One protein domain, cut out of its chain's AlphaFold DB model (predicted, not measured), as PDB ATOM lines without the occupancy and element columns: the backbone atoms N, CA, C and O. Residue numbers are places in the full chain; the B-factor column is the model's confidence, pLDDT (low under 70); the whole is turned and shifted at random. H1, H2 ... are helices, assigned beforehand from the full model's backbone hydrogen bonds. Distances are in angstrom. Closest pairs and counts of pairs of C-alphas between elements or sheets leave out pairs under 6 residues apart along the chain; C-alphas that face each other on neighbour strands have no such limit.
ATOM      1  N   ASN A   2     212.725 181.093  64.358       45.12
ATOM      2  CA  ASN A   2     212.921 179.694  64.734       45.12
ATOM      3  C   ASN A   2     211.643 179.123  65.371       45.12
ATOM      4  O   ASN A   2     211.201 179.620  66.403       45.12
ATOM      5  N   ALA A   3     211.058 178.084  64.768       52.56
ATOM      6  CA  ALA A   3     209.827 177.433  65.240       52.56
ATOM      7  C   ALA A   3     209.966 176.770  66.629       52.56
ATOM      8  O   ALA A   3     208.967 176.433  67.260       52.56
ATOM      9  N   SER A   4     211.194 176.618  67.132       54.00
ATOM     10  CA  SER A   4     211.488 176.116  68.475       54.00
ATOM     11  C   SER A   4     211.085 177.095  69.583       54.00
ATOM     12  O   SER A   4     210.619 176.663  70.629       54.00
ATOM     13  N   ASP A   5     211.192 178.405  69.349       53.16
ATOM     14  CA  ASP A   5     211.041 179.445  70.383       53.16
ATOM     15  C   ASP A   5     209.574 179.657  70.819       53.16
ATOM     16  O   ASP A   5     209.289 180.089  71.933       53.16
ATOM     17  N   GLY A   6     208.617 179.309  69.949       54.50
ATOM     18  CA  GLY A   6     207.182 179.352  70.256       54.50
ATOM     19  C   GLY A   6     206.692 178.167  71.094       54.50
ATOM     20  O   GLY A   6     205.765 178.326  71.883       54.50
ATOM     21  N   LYS A   7     207.335 176.997  70.966       53.47
ATOM     22  CA  LYS A   7     206.962 175.778  71.699       53.47
ATOM     23  C   LYS A   7     207.373 175.858  73.172       53.47
ATOM     24  O   LYS A   7     206.548 175.608  74.040       53.47
ATOM     25  N   TYR A   8     208.593 176.328  73.453       52.97
ATOM     26  CA  TYR A   8     209.070 176.535  74.829       52.97
ATOM     27  C   TYR A   8     208.222 177.554  75.606       52.97
ATOM     28  O   TYR A   8     207.904 177.337  76.769       52.97
ATOM     29  N   ARG A   9     207.784 178.638  74.952       60.75
ATOM     30  CA  ARG A   9     206.935 179.657  75.594       60.75
ATOM     31  C   ARG A   9     205.524 179.144  75.887       60.75
ATOM     32  O   ARG A   9     204.939 179.549  76.885       60.75
ATOM     33  N   HIS A  10     204.975 178.271  75.041       64.94
ATOM     34  CA  HIS A  10     203.660 177.669  75.266       64.94
ATOM     35  C   HIS A  10     203.677 176.689  76.448       64.94
ATOM     36  O   HIS A  10     202.845 176.821  77.346       64.94
ATOM     37  N   ASP A  11     204.683 175.810  76.502       69.94
ATOM     38  CA  ASP A  11     204.877 174.854  77.601       69.94
ATOM     39  C   ASP A  11     205.069 175.573  78.955       69.94
ATOM     40  O   ASP A  11     204.528 175.151  79.982       69.94
ATOM     41  N   ASP A  12     205.772 176.711  78.969       77.06
ATOM     42  CA  ASP A  12     205.945 177.531  80.175       77.06
ATOM     43  C   ASP A  12     204.630 178.174  80.647       77.06
ATOM     44  O   ASP A  12     204.358 178.226  81.851       77.06
ATOM     45  N   HIS A  13     203.782 178.635  79.723       79.69
ATOM     46  CA  HIS A  13     202.473 179.194  80.064       79.69
ATOM     47  C   HIS A  13     201.528 178.142  80.652       79.69
ATOM     48  O   HIS A  13     200.865 178.417  81.658       79.69
ATOM     49  N   GLU A  14     201.488 176.936  80.081       84.94
ATOM     50  CA  GLU A  14     200.690 175.832  80.624       84.94
ATOM     51  C   GLU A  14     201.183 175.407  82.008       84.94
ATOM     52  O   GLU A  14     200.388 175.237  82.937       84.94
ATOM     53  N   ARG A  15     202.504 175.313  82.185       85.50
ATOM     54  CA  ARG A  15     203.118 174.980  83.472       85.50
ATOM     55  C   ARG A  15     202.809 176.018  84.549       85.50
ATOM     56  O   ARG A  15     202.493 175.648  85.681       85.50
ATOM     57  N   LEU A  16     202.898 177.308  84.229       89.44
ATOM     58  CA  LEU A  16     202.560 178.383  85.165       89.44
ATOM     59  C   LEU A  16     201.075 178.349  85.536       89.44
ATOM     60  O   LEU A  16     200.741 178.392  86.720       89.44
ATOM     61  N   ALA A  17     200.192 178.166  84.551       91.88
ATOM     62  CA  ALA A  17     198.758 178.030  84.792       91.88
ATOM     63  C   ALA A  17     198.432 176.815  85.682       91.88
ATOM     64  O   ALA A  17     197.605 176.913  86.596       91.88
ATOM     65  N   TYR A  18     199.110 175.684  85.461       92.88
ATOM     66  CA  TYR A  18     199.011 174.501  86.313       92.88
ATOM     67  C   TYR A  18     199.456 174.807  87.748       92.88
ATOM     68  O   TYR A  18     198.701 174.562  88.691       92.88
ATOM     69  N   ASN A  19     200.640 175.394  87.926       94.06
ATOM     70  CA  ASN A  19     201.186 175.716  89.246       94.06
ATOM     71  C   ASN A  19     200.288 176.682  90.026       94.06
ATOM     72  O   ASN A  19     200.060 176.479  91.222       94.06
ATOM     73  N   ASP A  20     199.733 177.694  89.361       95.19
ATOM     74  CA  ASP A  20     198.786 178.630  89.967       95.19
ATOM     75  C   ASP A  20     197.494 177.926  90.386       95.19
ATOM     76  O   ASP A  20     196.984 178.157  91.488       95.19
ATOM     77  N   ARG A  21     196.975 177.021  89.545       95.38
ATOM     78  CA  ARG A  21     195.800 176.206  89.872       95.38
ATOM     79  C   ARG A  21     196.051 175.337  91.100       95.38
ATOM     80  O   ARG A  21     195.250 175.384  92.032       95.38
ATOM     81  N   ILE A  22     197.162 174.600  91.137       94.88
ATOM     82  CA  ILE A  22     197.524 173.745  92.276       94.88
ATOM     83  C   ILE A  22     197.753 174.582  93.535       94.88
ATOM     84  O   ILE A  22     197.280 174.219  94.610       94.88
ATOM     85  N   SER A  23     198.405 175.738  93.416       94.00
ATOM     86  CA  SER A  23     198.648 176.638  94.544       94.00
ATOM     87  C   SER A  23     197.350 177.189  95.133       94.00
ATOM     88  O   SER A  23     197.211 177.260  96.355       94.00
ATOM     89  N   ARG A  24     196.379 177.563  94.288       95.88
ATOM     90  CA  ARG A  24     195.044 177.983  94.740       95.88
ATOM     91  C   ARG A  24     194.284 176.825  95.385       95.88
ATOM     92  O   ARG A  24     193.804 176.987  96.503       95.88
ATOM     93  N   MET A  25     194.240 175.664  94.733       96.31
ATOM     94  CA  MET A  25     193.587 174.461  95.258       96.31
ATOM     95  C   MET A  25     194.162 174.072  96.621       96.31
ATOM     96  O   MET A  25     193.410 173.888  97.567       96.31
ATOM     97  N   ARG A  26     195.491 174.041  96.773       96.00
ATOM     98  CA  ARG A  26     196.142 173.717  98.048       96.00
ATOM     99  C   ARG A  26     195.754 174.683  99.165       96.00
ATOM    100  O   ARG A  26     195.519 174.248 100.286       96.00
ATOM    101  N   LYS A  27     195.675 175.985  98.874       96.06
ATOM    102  CA  LYS A  27     195.260 176.994  99.863       96.06
ATOM    103  C   LYS A  27     193.794 176.840 100.282       96.06
ATOM    104  O   LYS A  27     193.489 177.084 101.444       96.06
ATOM    105  N   LEU A  28     192.916 176.476  99.348       97.25
ATOM    106  CA  LEU A  28     191.476 176.341  99.585       97.25
ATOM    107  C   LEU A  28     191.123 175.011 100.262       97.25
ATOM    108  O   LEU A  28     190.449 175.003 101.289       97.25
ATOM    109  N   GLU A  29     191.620 173.906  99.711       97.88
ATOM    110  CA  GLU A  29     191.262 172.546 100.116       97.88
ATOM    111  C   GLU A  29     192.133 171.998 101.243       97.88
ATOM    112  O   GLU A  29     191.681 171.152 102.008       97.88
ATOM    113  N   TYR A  30     193.368 172.487 101.385       97.25
ATOM    114  CA  TYR A  30     194.326 171.954 102.357       97.25
ATOM    115  C   TYR A  30     194.964 173.045 103.235       97.25
ATOM    116  O   TYR A  30     196.194 173.133 103.330       97.25
ATOM    117  N   PRO A  31     194.167 173.891 103.921       96.31
ATOM    118  CA  PRO A  31     194.700 174.969 104.756       96.31
ATOM    119  C   PRO A  31     195.570 174.462 105.919       96.31
ATOM    120  O   PRO A  31     196.484 175.169 106.345       96.31
ATOM    121  N   MET A  32     195.347 173.229 106.392       95.38
ATOM    122  CA  MET A  32     196.167 172.580 107.425       95.38
ATOM    123  C   MET A  32     197.616 172.311 106.984       95.38
ATOM    124  O   MET A  32     198.480 172.120 107.831       95.38
ATOM    125  N   LEU A  33     197.910 172.345 105.678       96.25
ATOM    126  CA  LEU A  33     199.268 172.205 105.136       96.25
ATOM    127  C   LEU A  33     200.044 173.532 105.072       96.25
ATOM    128  O   LEU A  33     201.097 173.605 104.425       96.25
ATOM    129  N   LYS A  34     199.538 174.619 105.668       95.06
ATOM    130  CA  LYS A  34     200.230 175.914 105.663       95.06
ATOM    131  C   LYS A  34     201.566 175.805 106.406       95.06
ATOM    132  O   LYS A  34     201.597 175.560 107.604       95.06
ATOM    133  N   GLY A  35     202.664 176.034 105.682       94.62
ATOM    134  CA  GLY A  35     204.021 175.946 106.232       94.62
ATOM    135  C   GLY A  35     204.536 174.517 106.441       94.62
ATOM    136  O   GLY A  35     205.618 174.354 106.990       94.62
ATOM    137  N   ALA A  47     192.188 164.240 103.516       96.38
ATOM    138  CA  ALA A  47     190.870 164.645 103.046       96.38
ATOM    139  C   ALA A  47     190.861 166.155 102.714       96.38
ATOM    140  O   ALA A  47     191.310 166.957 103.542       96.38
ATOM    141  N   PRO A  48     190.349 166.563 101.535       97.31
ATOM    142  CA  PRO A  48     190.076 167.964 101.236       97.31
ATOM    143  C   PRO A  48     189.092 168.564 102.244       97.31
ATOM    144  O   PRO A  48     188.156 167.899 102.694       97.31
ATOM    145  N   LYS A  49     189.261 169.849 102.556       98.00
ATOM    146  CA  LYS A  49     188.354 170.605 103.424       98.00
ATOM    147  C   LYS A  49     186.907 170.525 102.927       98.00
ATOM    148  O   LYS A  49     186.018 170.233 103.723       98.00
ATOM    149  N   SER A  50     186.679 170.757 101.634       98.00
ATOM    150  CA  SER A  50     185.329 170.756 101.058       98.00
ATOM    151  C   SER A  50     184.624 169.405 101.212       98.00
ATOM    152  O   SER A  50     183.431 169.371 101.511       98.00
ATOM    153  N   LEU A  51     185.359 168.292 101.088       97.06
ATOM    154  CA  LEU A  51     184.825 166.943 101.283       97.06
ATOM    155  C   LEU A  51     184.316 166.751 102.716       97.06
ATOM    156  O   LEU A  51     183.199 166.277 102.915       97.06
ATOM    157  N   LEU A  52     185.117 167.149 103.708       97.38
ATOM    158  CA  LEU A  52     184.736 167.054 105.118       97.38
ATOM    159  C   LEU A  52     183.524 167.939 105.433       97.38
ATOM    160  O   LEU A  52     182.604 167.501 106.120       97.38
ATOM    161  N   GLU A  53     183.495 169.166 104.909       97.75
ATOM    162  CA  GLU A  53     182.361 170.079 105.085       97.75
ATOM    163  C   GLU A  53     181.082 169.518 104.453       97.75
ATOM    164  O   GLU A  53     180.027 169.526 105.089       97.75
ATOM    165  N   SER A  54     181.169 168.986 103.232       96.75
ATOM    166  CA  SER A  54     180.034 168.357 102.552       96.75
ATOM    167  C   SER A  54     179.523 167.140 103.316       96.75
ATOM    168  O   SER A  54     178.320 167.032 103.541       96.75
ATOM    169  N   PHE A  55     180.420 166.259 103.768       95.50
ATOM    170  CA  PHE A  55     180.064 165.080 104.556       95.50
ATOM    171  C   PHE A  55     179.349 165.458 105.860       95.50
ATOM    172  O   PHE A  55     178.270 164.944 106.149       95.50
ATOM    173  N   CYS A  56     179.904 166.398 106.631       97.00
ATOM    174  CA  CYS A  56     179.286 166.859 107.874       97.00
ATOM    175  C   CYS A  56     177.902 167.477 107.638       97.00
ATOM    176  O   CYS A  56     176.976 167.208 108.400       97.00
ATOM    177  N   ASN A  57     177.751 168.286 106.586       96.38
ATOM    178  CA  ASN A  57     176.468 168.891 106.235       96.38
ATOM    179  C   ASN A  57     175.424 167.838 105.845       96.38
ATOM    180  O   ASN A  57     174.277 167.940 106.277       96.38
ATOM    181  N   GLU A  58     175.815 166.837 105.057       93.25
ATOM    182  CA  GLU A  58     174.946 165.739 104.626       93.25
ATOM    183  C   GLU A  58     174.430 164.940 105.832       93.25
ATOM    184  O   GLU A  58     173.222 164.796 106.023       93.25
ATOM    185  N   MET A  59     175.347 164.531 106.715       92.62
ATOM    186  CA  MET A  59     175.039 163.770 107.932       92.62
ATOM    187  C   MET A  59     174.125 164.523 108.912       92.62
ATOM    188  O   MET A  59     173.399 163.894 109.675       92.62
ATOM    189  N   GLN A  60     174.175 165.860 108.933       94.25
ATOM    190  CA  GLN A  60     173.359 166.683 109.836       94.25
ATOM    191  C   GLN A  60     171.973 167.013 109.274       94.25
ATOM    192  O   GLN A  60     171.049 167.269 110.044       94.25
ATOM    193  N   ARG A  61     171.829 167.067 107.946       93.12
ATOM    194  CA  ARG A  61     170.587 167.493 107.284       93.12
ATOM    195  C   ARG A  61     169.645 166.341 106.984       93.12
ATOM    196  O   ARG A  61     168.433 166.546 107.005       93.12
ATOM    197  N   ASN A  62     170.189 165.162 106.702       87.50
ATOM    198  CA  ASN A  62     169.415 164.026 106.230       87.50
ATOM    199  C   ASN A  62     169.356 162.922 107.286       87.50
ATOM    200  O   ASN A  62     170.358 162.557 107.898       87.50
TER     201      ASN A  62
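This is residues 2 to 35 and 47 to 62 of the 185 residues of the protein "Aminotran_5 domain-containing protein" of Alternaria sp. MG1 (UniProt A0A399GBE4). A long helix, H1, and a shorter one, H2, meet near their ends and run on nearly end to end as a wide, open corner, making one thin rod with no core. A short tail, residues 30 to 35, leaves the last residue of H1 near that corner. The printed part has 50 residues with two named helices, H1 then H2, and no named strand; the class is all helix. It is extended, with a radius of gyration of the C-alphas of 18.3 A and spans of 62 by 27 by 11 A.

Find C-alpha 4 at (211.488, 176.116, 68.475); there H1 begins, and it takes in residues 4 to 29, 37.7 A from first to last C-alpha. Its last C-alpha, 29, is at (191.262, 172.546, 100.116). Past the cut, look at residues 49 to 61 for H2, 18.4 A long, which ends with C-alpha 61 at (170.587, 167.493, 107.284).

Go to Glu 29 and Lys 49, whose C-alphas are the closest of H1 and H2, 4.8 A apart. The two helices only just touch, with 3 pairs of C-alphas within 8 A, H1 with residues 28 to 29 alone and H2 with residues 49 to 50 alone. Their lines stand at a steep tilt of 39 degrees and run the same way, and their centres are 30.8 A apart. In the backbone of H2 every O i to N i+4 pair is within hydrogen-bond range; in H1 21 of 22 are.

From Asn 2 to Asn 62, the two C-alphas farthest apart, you cover 62.1 A. Residues 2 to 24 stand free, of which 4 to 24 belong to H1, and so do residues 53 to 62, of which 53 to 61 belong to H2. The link from H1 to H2 is across the cut: residues 36 to 46 are not printed, and C-alphas 35 and 47 are 17.6 A apart. In the B-factor column the mean pLDDT of the printed part is 86.4, and residues 2 to 11 are under 70.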